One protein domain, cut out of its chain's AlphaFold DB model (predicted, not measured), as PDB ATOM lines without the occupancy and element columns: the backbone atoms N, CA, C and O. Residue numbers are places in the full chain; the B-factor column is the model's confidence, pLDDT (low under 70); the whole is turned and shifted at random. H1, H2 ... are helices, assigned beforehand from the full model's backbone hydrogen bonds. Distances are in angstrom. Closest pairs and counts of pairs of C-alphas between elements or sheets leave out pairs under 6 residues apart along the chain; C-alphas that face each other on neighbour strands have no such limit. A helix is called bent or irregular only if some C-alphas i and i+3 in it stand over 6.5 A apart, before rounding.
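Overview. This is residues 111 to 135 and 151 to 232 of the 485 residues of an uncharacterized protein of Oxytricha trifallax (UniProt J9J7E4). The longest helix, H1, has H2 and H4 each side by side with it at a shallow tilt, and H4 runs through the middle of the domain. H3 crosses H4 at 46 degrees, and H5 packs beside H3 through its residues 218 to 221, while residues 204 to 210 and the end of H5, residues 226 to 232, stick out. The printed part has 107 residues with five named helices, H1 to H5 in chain order, and no named strand; its class is all helix. It is compact, with a radius of gyration of the C-alphas of 14.5 A and spans of 42 by 31 by 27 A.

Along the chain. H1, residues 111 to 135, begins at C-alpha 111 (110.288, 42.263, 13.219) and is 36.4 A long. H4, residues 185 to 204, is 29.6 A long and has a kink of 25 degrees near residue 198; it is neither bent nor irregular, but only just: C-alphas 197 and 200 are 6.1 A apart. H2, residues 152 to 164, and H3, residues 166 to 178, are each 18.5 A long. H5, residues 217 to 232, is 23.7 A long and ends at C-alpha 232 (108.497, 71.562, 30.507).

Arrangement. H1 touches H4 with residues 113 to 124 alone, at a shallow tilt of 32 degrees, the same way; the closest C-alphas, of Leu 117 and Ile 191, are 5.5 A apart. H1 touches H2 with residues 119 to 127 alone, at a shallow tilt of 17 degrees, opposite ways, closest at the C-alphas of Arg 127 and Trp 153, 5.4 A. H4 touches H3 with residues 185 to 192 alone, at a steep tilt of 46 degrees, opposite ways, closest at the C-alphas of Ile 177 and Asn 185, 5.6 A. H5 touches H3 with residues 218 to 221 alone, at a shallow tilt of 17 degrees, the same way, closest at the C-alphas of Val 170 and Ile 218, 7.0 A. H2 and H3 are close but not clearly touching. H4 and H5 are near each other, while H1 and H3 are apart. Every O i to N i+4 pair is within hydrogen-bond range in H1 and H2; the counts are 7 of 9 in H3, 13 of 16 in H4 and 9 of 12 in H5.

Size, cuts and confidence. The C-alphas farthest apart, of Val 135 and Ser 181, are 43.4 A apart. Residues 136 to 150 are not printed, and C-alphas 135 and 151 are 14.7 A apart across the cut. Of the links that are printed whole, H2 to H3 is tight, H3 to H4 short and H4 to H5 long, with 12 residues. The mean pLDDT of the printed part is 71.6; residues 133 to 135, 151 and 200 to 232 are under 70, and H5 has a mean of 41.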
ATOM      1  N   SER A 111     110.150  42.604  14.639       84.94
ATOM      2  CA  SER A 111     110.288  42.263  13.219       84.94
ATOM      3  C   SER A 111     109.189  42.914  12.378       84.94
ATOM      4  O   SER A 111     109.484  43.611  11.408       84.94
ATOM      5  N   SER A 112     107.928  42.794  12.803       85.25
ATOM      6  CA  SER A 112     106.783  43.417  12.130       85.25
ATOM      7  C   SER A 112     106.882  44.944  12.084       85.25
ATOM      8  O   SER A 112     106.518  45.547  11.073       85.25
ATOM      9  N   LEU A 113     107.394  45.571  13.148       88.00
ATOM     10  CA  LEU A 113     107.606  47.020  13.189       88.00
ATOM     11  C   LEU A 113     108.708  47.468  12.220       88.00
ATOM     12  O   LEU A 113     108.497  48.430  11.483       88.00
ATOM     13  N   ASN A 114     109.837  46.753  12.154       88.31
ATOM     14  CA  ASN A 114     110.891  47.054  11.179       88.31
ATOM     15  C   ASN A 114     110.398  46.872   9.740       88.31
ATOM     16  O   ASN A 114     110.614  47.756   8.919       88.31
ATOM     17  N   TYR A 115     109.648  45.806   9.440       89.50
ATOM     18  CA  TYR A 115     109.067  45.623   8.104       89.50
ATOM     19  C   TYR A 115     108.134  46.766   7.704       89.50
ATOM     20  O   TYR A 115     108.155  47.218   6.557       89.50
ATOM     21  N   MET A 116     107.309  47.247   8.637       88.81
ATOM     22  CA  MET A 116     106.440  48.388   8.370       88.81
ATOM     23  C   MET A 116     107.249  49.673   8.154       88.81
ATOM     24  O   MET A 116     106.938  50.430   7.233       88.81
ATOM     25  N   LEU A 117     108.290  49.906   8.958       90.44
ATOM     26  CA  LEU A 117     109.189  51.048   8.795       90.44
ATOM     27  C   LEU A 117     109.892  51.017   7.432       90.44
ATOM     28  O   LEU A 117     109.875  52.018   6.719       90.44
ATOM     29  N   ASP A 118     110.437  49.872   7.028       88.31
ATOM     30  CA  ASP A 118     111.101  49.705   5.734       88.31
ATOM     31  C   ASP A 118     110.143  49.984   4.571       88.31
ATOM     32  O   ASP A 118     110.477  50.729   3.647       88.31
ATOM     33  N   HIS A 119     108.915  49.458   4.634       87.94
ATOM     34  CA  HIS A 119     107.880  49.753   3.644       87.94
ATOM     35  C   HIS A 119     107.554  51.253   3.578       87.94
ATOM     36  O   HIS A 119     107.474  51.818   2.486       87.94
ATOM     37  N   LEU A 120     107.404  51.920   4.726       90.50
ATOM     38  CA  LEU A 120     107.154  53.363   4.783       90.50
ATOM     39  C   LEU A 120     108.303  54.176   4.182       90.50
ATOM     40  O   LEU A 120     108.057  55.123   3.436       90.50
ATOM     41  N   LEU A 121     109.553  53.796   4.452       89.69
ATOM     42  CA  LEU A 121     110.734  54.456   3.893       89.69
ATOM     43  C   LEU A 121     110.830  54.276   2.373       89.69
ATOM     44  O   LEU A 121     111.186  55.217   1.663       89.69
ATOM     45  N   VAL A 122     110.466  53.104   1.844       88.50
ATOM     46  CA  VAL A 122     110.376  52.885   0.390       88.50
ATOM     47  C   VAL A 122     109.330  53.811  -0.233       88.50
ATOM     48  O   VAL A 122     109.613  54.463  -1.240       88.50
ATOM     49  N   ILE A 123     108.152  53.931   0.381       88.31
ATOM     50  CA  ILE A 123     107.088  54.832  -0.090       88.31
ATOM     51  C   ILE A 123     107.548  56.296  -0.038       88.31
ATOM     52  O   ILE A 123     107.286  57.060  -0.972       88.31
ATOM     53  N   LEU A 124     108.283  56.684   1.008       87.25
ATOM     54  CA  LEU A 124     108.839  58.029   1.162       87.25
ATOM     55  C   LEU A 124     109.831  58.352   0.037       87.25
ATOM     56  O   LEU A 124     109.757  59.415  -0.579       87.25
ATOM     57  N   ASN A 125     110.699  57.398  -0.298       85.94
ATOM     58  CA  ASN A 125     111.636  57.532  -1.409       85.94
ATOM     59  C   ASN A 125     110.914  57.646  -2.759       85.94
ATOM     60  O   ASN A 125     111.278  58.493  -3.573       85.94
ATOM     61  N   LEU A 126     109.872  56.841  -3.004       84.31
ATOM     62  CA  LEU A 126     109.068  56.924  -4.233       84.31
ATOM     63  C   LEU A 126     108.444  58.312  -4.402       84.31
ATOM     64  O   LEU A 126     108.507  58.907  -5.478       84.31
ATOM     65  N   ARG A 127     107.884  58.853  -3.324       86.31
ATOM     66  CA  ARG A 127     107.316  60.201  -3.287       86.31
ATOM     67  C   ARG A 127     108.353  61.276  -3.596       86.31
ATOM     68  O   ARG A 127     108.089  62.168  -4.403       86.31
ATOM     69  N   ASP A 128     109.529  61.197  -2.983       81.88
ATOM     70  CA  ASP A 128     110.588  62.185  -3.186       81.88
ATOM     71  C   ASP A 128     111.176  62.109  -4.606       81.88
ATOM     72  O   ASP A 128     111.444  63.148  -5.215       81.88
ATOM     73  N   LEU A 129     111.279  60.911  -5.187       83.06
ATOM     74  CA  LEU A 129     111.637  60.717  -6.597       83.06
ATOM     75  C   LEU A 129     110.588  61.318  -7.544       83.06
ATOM     76  O   LEU A 129     110.943  62.027  -8.490       83.06
ATOM     77  N   GLU A 130     109.297  61.090  -7.287       81.44
ATOM     78  CA  GLU A 130     108.217  61.682  -8.082       81.44
ATOM     79  C   GLU A 130     108.243  63.215  -8.004       81.44
ATOM     80  O   GLU A 130     108.171  63.890  -9.036       81.44
ATOM     81  N   ARG A 131     108.441  63.785  -6.808       76.94
ATOM     82  CA  ARG A 131     108.625  65.233  -6.621       76.94
ATOM     83  C   ARG A 131     109.787  65.765  -7.456       76.94
ATOM     84  O   ARG A 131     109.612  66.747  -8.173       76.94
ATOM     85  N   GLN A 132     110.946  65.111  -7.415       74.94
ATOM     86  CA  GLN A 132     112.116  65.521  -8.197       74.94
ATOM     87  C   GLN A 132     111.862  65.445  -9.710       74.94
ATOM     88  O   GLN A 132     112.229  66.369 -10.438       74.94
ATOM     89  N   SER A 133     111.185  64.397 -10.192       67.50
ATOM     90  CA  SER A 133     110.838  64.276 -11.615       67.50
ATOM     91  C   SER A 133     109.902  65.389 -12.098       67.50
ATOM     92  O   SER A 133     110.089  65.912 -13.196       67.50
ATOM     93  N   ASN A 134     108.965  65.824 -11.250       64.38
ATOM     94  CA  ASN A 134     108.025  66.897 -11.570       64.38
ATOM     95  C   ASN A 134     108.691  68.281 -11.539       64.38
ATOM     96  O   ASN A 134     108.355  69.144 -12.347       64.38
ATOM     97  N   VAL A 135     109.674  68.490 -10.656       59.72
ATOM     98  CA  VAL A 135     110.477  69.728 -10.618       59.72
ATOM     99  C   VAL A 135     111.315  69.880 -11.897       59.72
ATOM    100  O   VAL A 135     111.400  70.977 -12.453       59.72
ATOM    101  N   SER A 151      99.288  59.430  -7.453       68.81
ATOM    102  CA  SER A 151     100.724  59.190  -7.481       68.81
ATOM    103  C   SER A 151     101.001  57.749  -7.071       68.81
ATOM    104  O   SER A 151     100.234  57.171  -6.293       68.81
ATOM    105  N   SER A 152     102.053  57.132  -7.614       78.62
ATOM    106  CA  SER A 152     102.305  55.718  -7.319       78.62
ATOM    107  C   SER A 152     102.543  55.528  -5.822       78.62
ATOM    108  O   SER A 152     101.923  54.653  -5.224       78.62
ATOM    109  N   TRP A 153     103.274  56.457  -5.192       86.19
ATOM    110  CA  TRP A 153     103.499  56.469  -3.745       86.19
ATOM    111  C   TRP A 153     102.200  56.540  -2.930       86.19
ATOM    112  O   TRP A 153     102.100  55.916  -1.879       86.19
ATOM    113  N   PHE A 154     101.182  57.266  -3.405       82.94
ATOM    114  CA  PHE A 154      99.919  57.407  -2.678       82.94
ATOM    115  C   PHE A 154      99.085  56.124  -2.737       82.94
ATOM    116  O   PHE A 154      98.422  55.774  -1.764       82.94
ATOM    117  N   ASN A 155      99.133  55.395  -3.858       82.56
ATOM    118  CA  ASN A 155      98.481  54.087  -3.947       82.56
ATOM    119  C   ASN A 155      99.188  53.058  -3.054       82.56
ATOM    120  O   ASN A 155      98.508  52.301  -2.369       82.56
ATOM    121  N   GLU A 156     100.521  53.069  -3.005       83.81
ATOM    122  CA  GLU A 156     101.284  52.203  -2.092       83.81
ATOM    123  C   GLU A 156     100.988  52.531  -0.618       83.81
ATOM    124  O   GLU A 156     100.800  51.628   0.194       83.81
ATOM    125  N   LEU A 157     100.842  53.815  -0.269       86.31
ATOM    126  CA  LEU A 157     100.439  54.230   1.079       86.31
ATOM    127  C   LEU A 157      99.020  53.755   1.438       86.31
ATOM    128  O   LEU A 157      98.789  53.326   2.565       86.31
ATOM    129  N   LEU A 158      98.077  53.791   0.488       83.69
ATOM    130  CA  LEU A 158      96.723  53.252   0.672       83.69
ATOM    131  C   LEU A 158      96.725  51.737   0.913       83.69
ATOM    132  O   LEU A 158      95.957  51.246   1.738       83.69
ATOM    133  N   GLU A 159      97.549  50.985   0.187       84.56
ATOM    134  CA  GLU A 159      97.680  49.538   0.399       84.56
ATOM    135  C   GLU A 159      98.332  49.229   1.752       84.56
ATOM    136  O   GLU A 159      97.905  48.309   2.456       84.56
ATOM    137  N   LEU A 160      99.305  50.043   2.167       85.50
ATOM    138  CA  LEU A 160      99.917  49.939   3.486       85.50
ATOM    139  C   LEU A 160      98.905  50.209   4.611       85.50
ATOM    140  O   LEU A 160      98.871  49.463   5.591       85.50
ATOM    141  N   ASP A 161      98.052  51.224   4.452       84.50
ATOM    142  CA  ASP A 161      96.979  51.531   5.401       84.50
ATOM    143  C   ASP A 161      95.994  50.373   5.557       84.50
ATOM    144  O   ASP A 161      95.676  49.978   6.677       84.50
ATOM    145  N   LYS A 162      95.594  49.732   4.457       82.81
ATOM    146  CA  LYS A 162      94.755  48.524   4.524       82.81
ATOM    147  C   LYS A 162      95.444  47.383   5.270       82.81
ATOM    148  O   LYS A 162      94.800  46.708   6.068       82.81
ATOM    149  N   LYS A 163      96.740  47.163   5.018       83.00
ATOM    150  CA  LYS A 163      97.506  46.051   5.605       83.00
ATOM    151  C   LYS A 163      97.700  46.207   7.113       83.00
ATOM    152  O   LYS A 163      97.601  45.226   7.847       83.00
ATOM    153  N   TYR A 164      98.000  47.423   7.560       82.38
ATOM    154  CA  TYR A 164      98.464  47.693   8.923       82.38
ATOM    155  C   TYR A 164      97.488  48.506   9.774       82.38
ATOM    156  O   TYR A 164      97.707  48.638  10.977       82.38
ATOM    157  N   LYS A 165      96.404  49.022   9.180       83.75
ATOM    158  CA  LYS A 165      95.418  49.902   9.823       83.75
ATOM    159  C   LYS A 165      96.129  51.063  10.518       83.75
ATOM    160  O   LYS A 165      96.129  51.150  11.748       83.75
ATOM    161  N   LEU A 166      96.775  51.932   9.734       84.25
ATOM    162  CA  LEU A 166      97.734  52.920  10.245       84.25
ATOM    163  C   LEU A 166      97.097  53.875  11.260       84.25
ATOM    164  O   LEU A 166      97.748  54.254  12.226       84.25
ATOM    165  N   GLU A 167      95.813  54.208  11.120       79.69
ATOM    166  CA  GLU A 167      95.095  55.010  12.120       79.69
ATOM    167  C   GLU A 167      94.999  54.314  13.486       79.69
ATOM    168  O   GLU A 167      95.286  54.919  14.522       79.69
ATOM    169  N   ALA A 168      94.660  53.023  13.496       80.00
ATOM    170  CA  ALA A 168      94.618  52.230  14.720       80.00
ATOM    171  C   ALA A 168      96.023  52.020  15.306       80.00
ATOM    172  O   ALA A 168      96.182  51.992  16.528       80.00
ATOM    173  N   PHE A 169      97.039  51.901  14.446       86.25
ATOM    174  CA  PHE A 169      98.437  51.868  14.862       86.25
ATOM    175  C   PHE A 169      98.834  53.164  15.571       86.25
ATOM    176  O   PHE A 169      99.315  53.100  16.696       86.25
ATOM    177  N   VAL A 170      98.581  54.332  14.971       84.88
ATOM    178  CA  VAL A 170      98.925  55.633  15.569       84.88
ATOM    179  C   VAL A 170      98.260  55.802  16.934       84.88
ATOM    180  O   VAL A 170      98.915  56.247  17.871       84.88
ATOM    181  N   GLY A 171      96.989  55.409  17.071       80.88
ATOM    182  CA  GLY A 171      96.275  55.486  18.347       80.88
ATOM    183  C   GLY A 171      96.965  54.717  19.477       80.88
ATOM    184  O   GLY A 171      97.073  55.236  20.579       80.88
ATOM    185  N   LYS A 172      97.480  53.516  19.190       80.50
ATOM    186  CA  LYS A 172      98.185  52.666  20.168       80.50
ATOM    187  C   LYS A 172      99.664  53.020  20.336       80.50
ATOM    188  O   LYS A 172     100.246  52.759  21.379       80.50
ATOM    189  N   ALA A 173     100.280  53.591  19.306       83.56
ATOM    190  CA  ALA A 173     101.683  53.987  19.319       83.56
ATOM    191  C   ALA A 173     101.962  55.106  20.334       83.56
ATOM    192  O   ALA A 173     103.066  55.179  20.861       83.56
ATOM    193  N   ILE A 174     100.959  55.938  20.631       80.00
ATOM    194  CA  ILE A 174     101.038  56.996  21.646       80.00
ATOM    195  C   ILE A 174     101.338  56.407  23.028       80.00
ATOM    196  O   ILE A 174     102.294  56.832  23.672       80.00
ATOM    197  N   ASP A 175     100.605  55.363  23.423       76.94
ATOM    198  CA  ASP A 175     100.795  54.692  24.716       76.94
ATOM    199  C   ASP A 175     102.215  54.101  24.853       76.94
ATOM    200  O   ASP A 175     102.781  54.050  25.942       76.94
ATOM    201  N   ILE A 176     102.814  53.683  23.731       81.38
ATOM    202  CA  ILE A 176     104.179  53.137  23.667       81.38
ATOM    203  C   ILE A 176     105.249  54.235  23.704       81.38
ATOM    204  O   ILE A 176     106.340  54.001  24.221       81.38
ATOM    205  N   ILE A 177     104.973  55.414  23.142       78.50
ATOM    206  CA  ILE A 177     105.890  56.560  23.213       78.50
ATOM    207  C   ILE A 177     105.984  57.079  24.646       78.50
ATOM    208  O   ILE A 177     107.089  57.373  25.110       78.50
ATOM    209  N   ASP A 178     104.848  57.158  25.337       76.81
ATOM    210  CA  ASP A 178     104.790  57.595  26.731       76.81
ATOM    211  C   ASP A 178     105.536  56.637  27.665       76.81
ATOM    212  O   ASP A 178     106.168  57.068  28.634       76.81
ATOM    213  N   ASP A 179     105.552  55.345  27.334       81.56
ATOM    214  CA  ASP A 179     106.420  54.365  27.975       81.56
ATOM    215  C   ASP A 179     107.837  54.377  27.369       81.56
ATOM    216  O   ASP A 179     108.210  53.562  26.519       81.56
ATOM    217  N   GLN A 180     108.682  55.286  27.863       75.19
ATOM    218  CA  GLN A 180     110.100  55.366  27.478       75.19
ATOM    219  C   GLN A 180     110.899  54.084  27.773       75.19
ATOM    220  O   GLN A 180     112.003  53.919  27.246       75.19
ATOM    221  N   SER A 181     110.379  53.178  28.609       82.25
ATOM    222  CA  SER A 181     111.025  51.899  28.917       82.25
ATOM    223  C   SER A 181     110.696  50.795  27.908       82.25
ATOM    224  O   SER A 181     111.343  49.744  27.911       82.25
ATOM    225  N   HIS A 182     109.735  51.035  27.012       83.88
ATOM    226  CA  HIS A 182     109.303  50.044  26.046       83.88
ATOM    227  C   HIS A 182     110.428  49.709  25.043       83.88
ATOM    228  O   HIS A 182     110.986  50.610  24.407       83.88
ATOM    229  N   PRO A 183     110.740  48.418  24.805       84.31
ATOM    230  CA  PRO A 183     111.893  48.007  23.993       84.31
ATOM    231  C   PRO A 183     111.839  48.514  22.545       84.31
ATOM    232  O   PRO A 183     112.873  48.772  21.933       84.31
ATOM    233  N   ASN A 184     110.630  48.707  22.010       88.25
ATOM    234  CA  ASN A 184     110.414  49.169  20.638       88.25
ATOM    235  C   ASN A 184     110.054  50.664  20.530       88.25
ATOM    236  O   ASN A 184     109.716  51.115  19.437       88.25
ATOM    237  N   ASN A 185     110.151  51.444  21.618       86.25
ATOM    238  CA  ASN A 185     109.824  52.879  21.635       86.25
ATOM    239  C   ASN A 185     110.517  53.644  20.490       86.25
ATOM    240  O   ASN A 185     109.884  54.406  19.757       86.25
ATOM    241  N   LYS A 186     111.804  53.353  20.257       87.12
ATOM    242  CA  LYS A 186     112.601  53.988  19.199       87.12
ATOM    243  C   LYS A 186     112.037  53.748  17.795       87.12
ATOM    244  O   LYS A 186     111.964  54.681  17.004       87.12
ATOM    245  N   ILE A 187     111.656  52.512  17.480       88.12
ATOM    246  CA  ILE A 187     111.178  52.139  16.139       88.12
ATOM    247  C   ILE A 187     109.764  52.674  15.918       88.12
ATOM    248  O   ILE A 187     109.466  53.209  14.856       88.12
ATOM    249  N   VAL A 188     108.914  52.603  16.945       88.50
ATOM    250  CA  VAL A 188     107.563  53.178  16.914       88.50
ATOM    251  C   VAL A 188     107.616  54.692  16.686       88.50
ATOM    252  O   VAL A 188     106.891  55.198  15.832       88.50
ATOM    253  N   SER A 189     108.525  55.394  17.369       87.00
ATOM    254  CA  SER A 189     108.766  56.826  17.148       87.00
ATOM    255  C   SER A 189     109.193  57.119  15.706       87.00
ATOM    256  O   SER A 189     108.612  57.978  15.053       87.00
ATOM    257  N   GLN A 190     110.135  56.342  15.156       88.88
ATOM    258  CA  GLN A 190     110.579  56.501  13.765       88.88
ATOM    259  C   GLN A 190     109.452  56.284  12.749       88.88
ATOM    260  O   GLN A 190     109.358  57.013  11.763       88.88
ATOM    261  N   ILE A 191     108.585  55.297  12.979       90.06
ATOM    262  CA  ILE A 191     107.409  55.057  12.134       90.06
ATOM    263  C   ILE A 191     106.490  56.284  12.145       90.06
ATOM    264  O   ILE A 191     106.034  56.718  11.087       90.06
ATOM    265  N   LEU A 192     106.222  56.848  13.325       89.50
ATOM    266  CA  LEU A 192     105.362  58.022  13.464       89.50
ATOM    267  C   LEU A 192     105.963  59.264  12.798       89.50
ATOM    268  O   LEU A 192     105.239  59.966  12.094       89.50
ATOM    269  N   ASP A 193     107.274  59.476  12.921       86.44
ATOM    270  CA  ASP A 193     107.986  60.561  12.235       86.44
ATOM    271  C   ASP A 193     107.846  60.461  10.708       86.44
ATOM    272  O   ASP A 193     107.659  61.464  10.016       86.44
ATOM    273  N   VAL A 194     107.931  59.247  10.154       86.94
ATOM    274  CA  VAL A 194     107.764  59.026   8.711       86.94
ATOM    275  C   VAL A 194     106.307  59.234   8.288       86.94
ATOM    276  O   VAL A 194     106.058  59.852   7.253       86.94
ATOM    277  N   LEU A 195     105.335  58.783   9.087       87.94
ATOM    278  CA  LEU A 195     103.912  59.021   8.820       87.94
ATOM    279  C   LEU A 195     103.562  60.517   8.825       87.94
ATOM    280  O   LEU A 195     102.797  60.969   7.968       87.94
ATOM    281  N   ASP A 196     104.146  61.302   9.732       83.31
ATOM    282  CA  ASP A 196     103.892  62.744   9.805       83.31
ATOM    283  C   ASP A 196     104.420  63.489   8.566       83.31
ATOM    284  O   ASP A 196     103.764  64.404   8.064       83.31
ATOM    285  N   GLN A 197     105.519  63.021   7.963       83.25
ATOM    286  CA  GLN A 197     106.032  63.584   6.707       83.25
ATOM    287  C   GLN A 197     105.064  63.437   5.526       83.25
ATOM    288  O   GLN A 197     105.121  64.246   4.597       83.25
ATOM    289  N   PHE A 198     104.188  62.427   5.521       82.12
ATOM    290  CA  PHE A 198     103.139  62.305   4.503       82.12
ATOM    291  C   PHE A 198     101.937  63.207   4.807       82.12
ATOM    292  O   PHE A 198     101.248  63.650   3.885       82.12
ATOM    293  N   LYS A 199     101.690  63.528   6.082       72.19
ATOM    294  CA  LYS A 199     100.533  64.323   6.510       72.19
ATOM    295  C   LYS A 199     100.544  65.735   5.927       72.19
ATOM    296  O   LYS A 199      99.495  66.213   5.497       72.19
ATOM    297  N   GLU A 200     101.704  66.384   5.848       61.84
ATOM    298  CA  GLU A 200     101.819  67.736   5.275       61.84
ATOM    299  C   GLU A 200     101.272  67.809   3.840       61.84
ATOM    300  O   GLU A 200     100.530  68.726   3.492       61.84
ATOM    301  N   GLU A 201     101.541  66.800   3.014       63.53
ATOM    302  CA  GLU A 201     101.031  66.754   1.642       63.53
ATOM    303  C   GLU A 201      99.565  66.370   1.564       63.53
ATOM    304  O   GLU A 201      98.825  66.899   0.740       63.53
ATOM    305  N   LEU A 202      99.130  65.473   2.442       63.97
ATOM    306  CA  LEU A 202      97.747  65.018   2.482       63.97
ATOM    307  C   LEU A 202      96.792  66.110   2.959       63.97
ATOM    308  O   LEU A 202      95.644  66.126   2.533       63.97
ATOM    309  N   THR A 203      97.264  67.050   3.784       55.94
ATOM    310  CA  THR A 203      96.497  68.250   4.160       55.94
ATOM    311  C   THR A 203      96.455  69.309   3.056       55.94
ATOM    312  O   THR A 203      95.476  70.047   2.962       55.94
ATOM    313  N   ALA A 204      97.476  69.372   2.192       50.59
ATOM    314  CA  ALA A 204      97.493  70.255   1.023       50.59
ATOM    315  C   ALA A 204      96.606  69.736  -0.122       50.59
ATOM    316  O   ALA A 204      96.139  70.514  -0.960       50.59
ATOM    317  N   VAL A 205      96.349  68.426  -0.159       52.66
ATOM    318  CA  VAL A 205      95.329  67.844  -1.023       52.66
ATOM    319  C   VAL A 205      93.971  68.001  -0.342       52.66
ATOM    320  O   VAL A 205      93.633  67.256   0.570       52.66
ATOM    321  N   ASP A 206      93.164  68.946  -0.825       41.41
ATOM    322  CA  ASP A 206      91.757  69.121  -0.441       41.41
ATOM    323  C   ASP A 206      90.933  67.880  -0.865       41.41
ATOM    324  O   ASP A 206      90.261  67.843  -1.901       41.41
ATOM    325  N   LEU A 207      91.064  66.789  -0.101       47.03
ATOM    326  CA  LEU A 207      90.381  65.515  -0.298       47.03
ATOM    327  C   LEU A 207      88.921  65.667   0.144       47.03
ATOM    328  O   LEU A 207      88.507  65.169   1.187       47.03
ATOM    329  N   LYS A 208      88.085  66.248  -0.722       41.56
ATOM    330  CA  LYS A 208      86.619  66.051  -0.713       41.56
ATOM    331  C   LYS A 208      86.222  64.614  -1.109       41.56
ATOM    332  O   LYS A 208      85.187  64.400  -1.734       41.56
ATOM    333  N   SER A 209      87.065  63.627  -0.805       43.34
ATOM    334  CA  SER A 209      86.872  62.219  -1.150       43.34
ATOM    335  C   SER A 209      86.620  61.396   0.120       43.34
ATOM    336  O   SER A 209      87.174  61.727   1.169       43.34
ATOM    337  N   PRO A 210      85.825  60.316   0.046       37.62
ATOM    338  CA  PRO A 210      85.431  59.518   1.209       37.62
ATOM    339  C   PRO A 210      86.585  58.699   1.813       37.62
ATOM    340  O   PRO A 210      86.442  58.168   2.909       37.62
ATOM    341  N   ASN A 211      87.743  58.640   1.151       47.62
ATOM    342  CA  ASN A 211      88.929  57.953   1.654       47.62
ATOM    343  C   ASN A 211      89.765  58.926   2.495       47.62
ATOM    344  O   ASN A 211      90.801  59.428   2.053       47.62
ATOM    345  N   LYS A 212      89.280  59.228   3.702       52.66
ATOM    346  CA  LYS A 212      90.064  59.912   4.737       52.66
ATOM    347  C   LYS A 212      91.124  58.939   5.254       52.66
ATOM    348  O   LYS A 212      90.924  58.298   6.271       52.66
ATOM    349  N   LEU A 213      92.238  58.848   4.532       51.44
ATOM    350  CA  LEU A 213      93.430  58.069   4.907       51.44
ATOM    351  C   LEU A 213      93.978  58.477   6.288       51.44
ATOM    352  O   LEU A 213      94.655  57.707   6.952       51.44
ATOM    353  N   PHE A 214      93.658  59.698   6.727       53.91
ATOM    354  CA  PHE A 214      93.953  60.198   8.060       53.91
ATOM    355  C   PHE A 214      92.760  61.041   8.506       53.91
ATOM    356  O   PHE A 214      92.484  62.102   7.936       53.91
ATOM    357  N   SER A 215      92.006  60.586   9.508       44.41
ATOM    358  CA  SER A 215      91.103  61.498  10.199       44.41
ATOM    359  C   SER A 215      91.951  62.606  10.861       44.41
ATOM    360  O   SER A 215      93.107  62.376  11.234       44.41
ATOM    361  N   PRO A 216      91.427  63.833  11.038       44.88
ATOM    362  CA  PRO A 216      92.152  64.921  11.704       44.88
ATOM    363  C   PRO A 216      92.580  64.605  13.155       44.88
ATOM    364  O   PRO A 216      93.188  65.459  13.801       44.88
ATOM    365  N   LEU A 217      92.281  63.410  13.685       37.78
ATOM    366  CA  LEU A 217      92.768  62.944  14.979       37.78
ATOM    367  C   LEU A 217      94.280  62.721  15.002       37.78
ATOM    368  O   LEU A 217      94.897  63.140  15.971       37.78
ATOM    369  N   ILE A 218      94.887  62.171  13.945       44.94
ATOM    370  CA  ILE A 218      96.335  61.870  13.916       44.94
ATOM    371  C   ILE A 218      97.172  63.152  14.038       44.94
ATOM    372  O   ILE A 218      98.215  63.177  14.684       44.94
ATOM    373  N   GLY A 219      96.673  64.269  13.500       40.06
ATOM    374  CA  GLY A 219      97.287  65.576  13.727       40.06
ATOM    375  C   GLY A 219      97.167  66.072  15.164       40.06
ATOM    376  O   GLY A 219      98.116  66.650  15.682       40.06
ATOM    377  N   LYS A 220      96.030  65.824  15.820       40.97
ATOM    378  CA  LYS A 220      95.766  66.295  17.185       40.97
ATOM    379  C   LYS A 220      96.518  65.501  18.249       40.97
ATOM    380  O   LYS A 220      96.903  66.097  19.250       40.97
ATOM    381  N   SER A 221      96.728  64.201  18.058       41.47
ATOM    382  CA  SER A 221      97.492  63.375  18.997       41.47
ATOM    383  C   SER A 221      98.992  63.680  18.953       41.47
ATOM    384  O   SER A 221      99.589  63.871  20.008       41.47
ATOM    385  N   ILE A 222      99.579  63.846  17.764       44.56
ATOM    386  CA  ILE A 222     101.006  64.192  17.606       44.56
ATOM    387  C   ILE A 222     101.308  65.601  18.161       44.56
ATOM    388  O   ILE A 222     102.288  65.793  18.879       44.56
ATOM    389  N   LEU A 223     100.420  66.580  17.925       42.56
ATOM    390  CA  LEU A 223     100.549  67.942  18.474       42.56
ATOM    391  C   LEU A 223     100.504  67.986  20.011       42.56
ATOM    392  O   LEU A 223     101.120  68.860  20.621       42.56
ATOM    393  N   LYS A 224      99.791  67.052  20.653       44.75
ATOM    394  CA  LYS A 224      99.674  67.019  22.116       44.75
ATOM    395  C   LYS A 224     100.985  66.588  22.790       44.75
ATOM    396  O   LYS A 224     101.323  67.161  23.827       44.75
ATOM    397  N   HIS A 225     101.751  65.684  22.172       41.25
ATOM    398  CA  HIS A 225     103.050  65.234  22.698       41.25
ATOM    399  C   HIS A 225     104.186  66.241  22.480       41.25
ATOM    400  O   HIS A 225     104.995  66.436  23.380       41.25
ATOM    401  N   GLN A 226     104.201  66.987  21.369       42.31
ATOM    402  CA  GLN A 226     105.164  68.092  21.212       42.31
ATOM    403  C   GLN A 226     104.902  69.229  22.214       42.31
ATOM    404  O   GLN A 226     105.830  69.771  22.808       42.31
ATOM    405  N   SER A 227     103.629  69.535  22.496       37.12
ATOM    406  CA  SER A 227     103.285  70.587  23.463       37.12
ATOM    407  C   SER A 227     103.661  70.261  24.916       37.12
ATOM    408  O   SER A 227     103.805  71.177  25.722       37.12
ATOM    409  N   THR A 228     103.839  68.984  25.272       39.81
ATOM    410  CA  THR A 228     104.223  68.573  26.636       39.81
ATOM    411  C   THR A 228     105.736  68.626  26.861       39.81
ATOM    412  O   THR A 228     106.169  68.938  27.973       39.81
ATOM    413  N   GLU A 229     106.550  68.423  25.822       41.19
ATOM    414  CA  GLU A 229     107.996  68.682  25.888       41.19
ATOM    415  C   GLU A 229     108.303  70.189  25.927       41.19
ATOM    416  O   GLU A 229     109.142  70.628  26.721       41.19
ATOM    417  N   ASP A 230     107.550  71.001  25.179       36.62
ATOM    418  CA  ASP A 230     107.715  72.461  25.167       36.62
ATOM    419  C   ASP A 230     107.224  73.133  26.468       36.62
ATOM    420  O   ASP A 230     107.862  74.066  26.966       36.62
ATOM    421  N   GLN A 231     106.162  72.621  27.107       38.38
ATOM    422  CA  GLN A 231     105.683  73.145  28.400       38.38
ATOM    423  C   GLN A 231     106.659  72.891  29.563       38.38
ATOM    424  O   GLN A 231     106.739  73.702  30.491       38.38
ATOM    425  N   ASN A 232     107.454  71.817  29.509       39.47
ATOM    426  CA  ASN A 232     108.497  71.562  30.507       39.47
ATOM    427  C   ASN A 232     109.717  72.487  30.343       39.47
ATOM    428  O   ASN A 232     110.357  72.839  31.338       39.47
TER     429      ASN A 232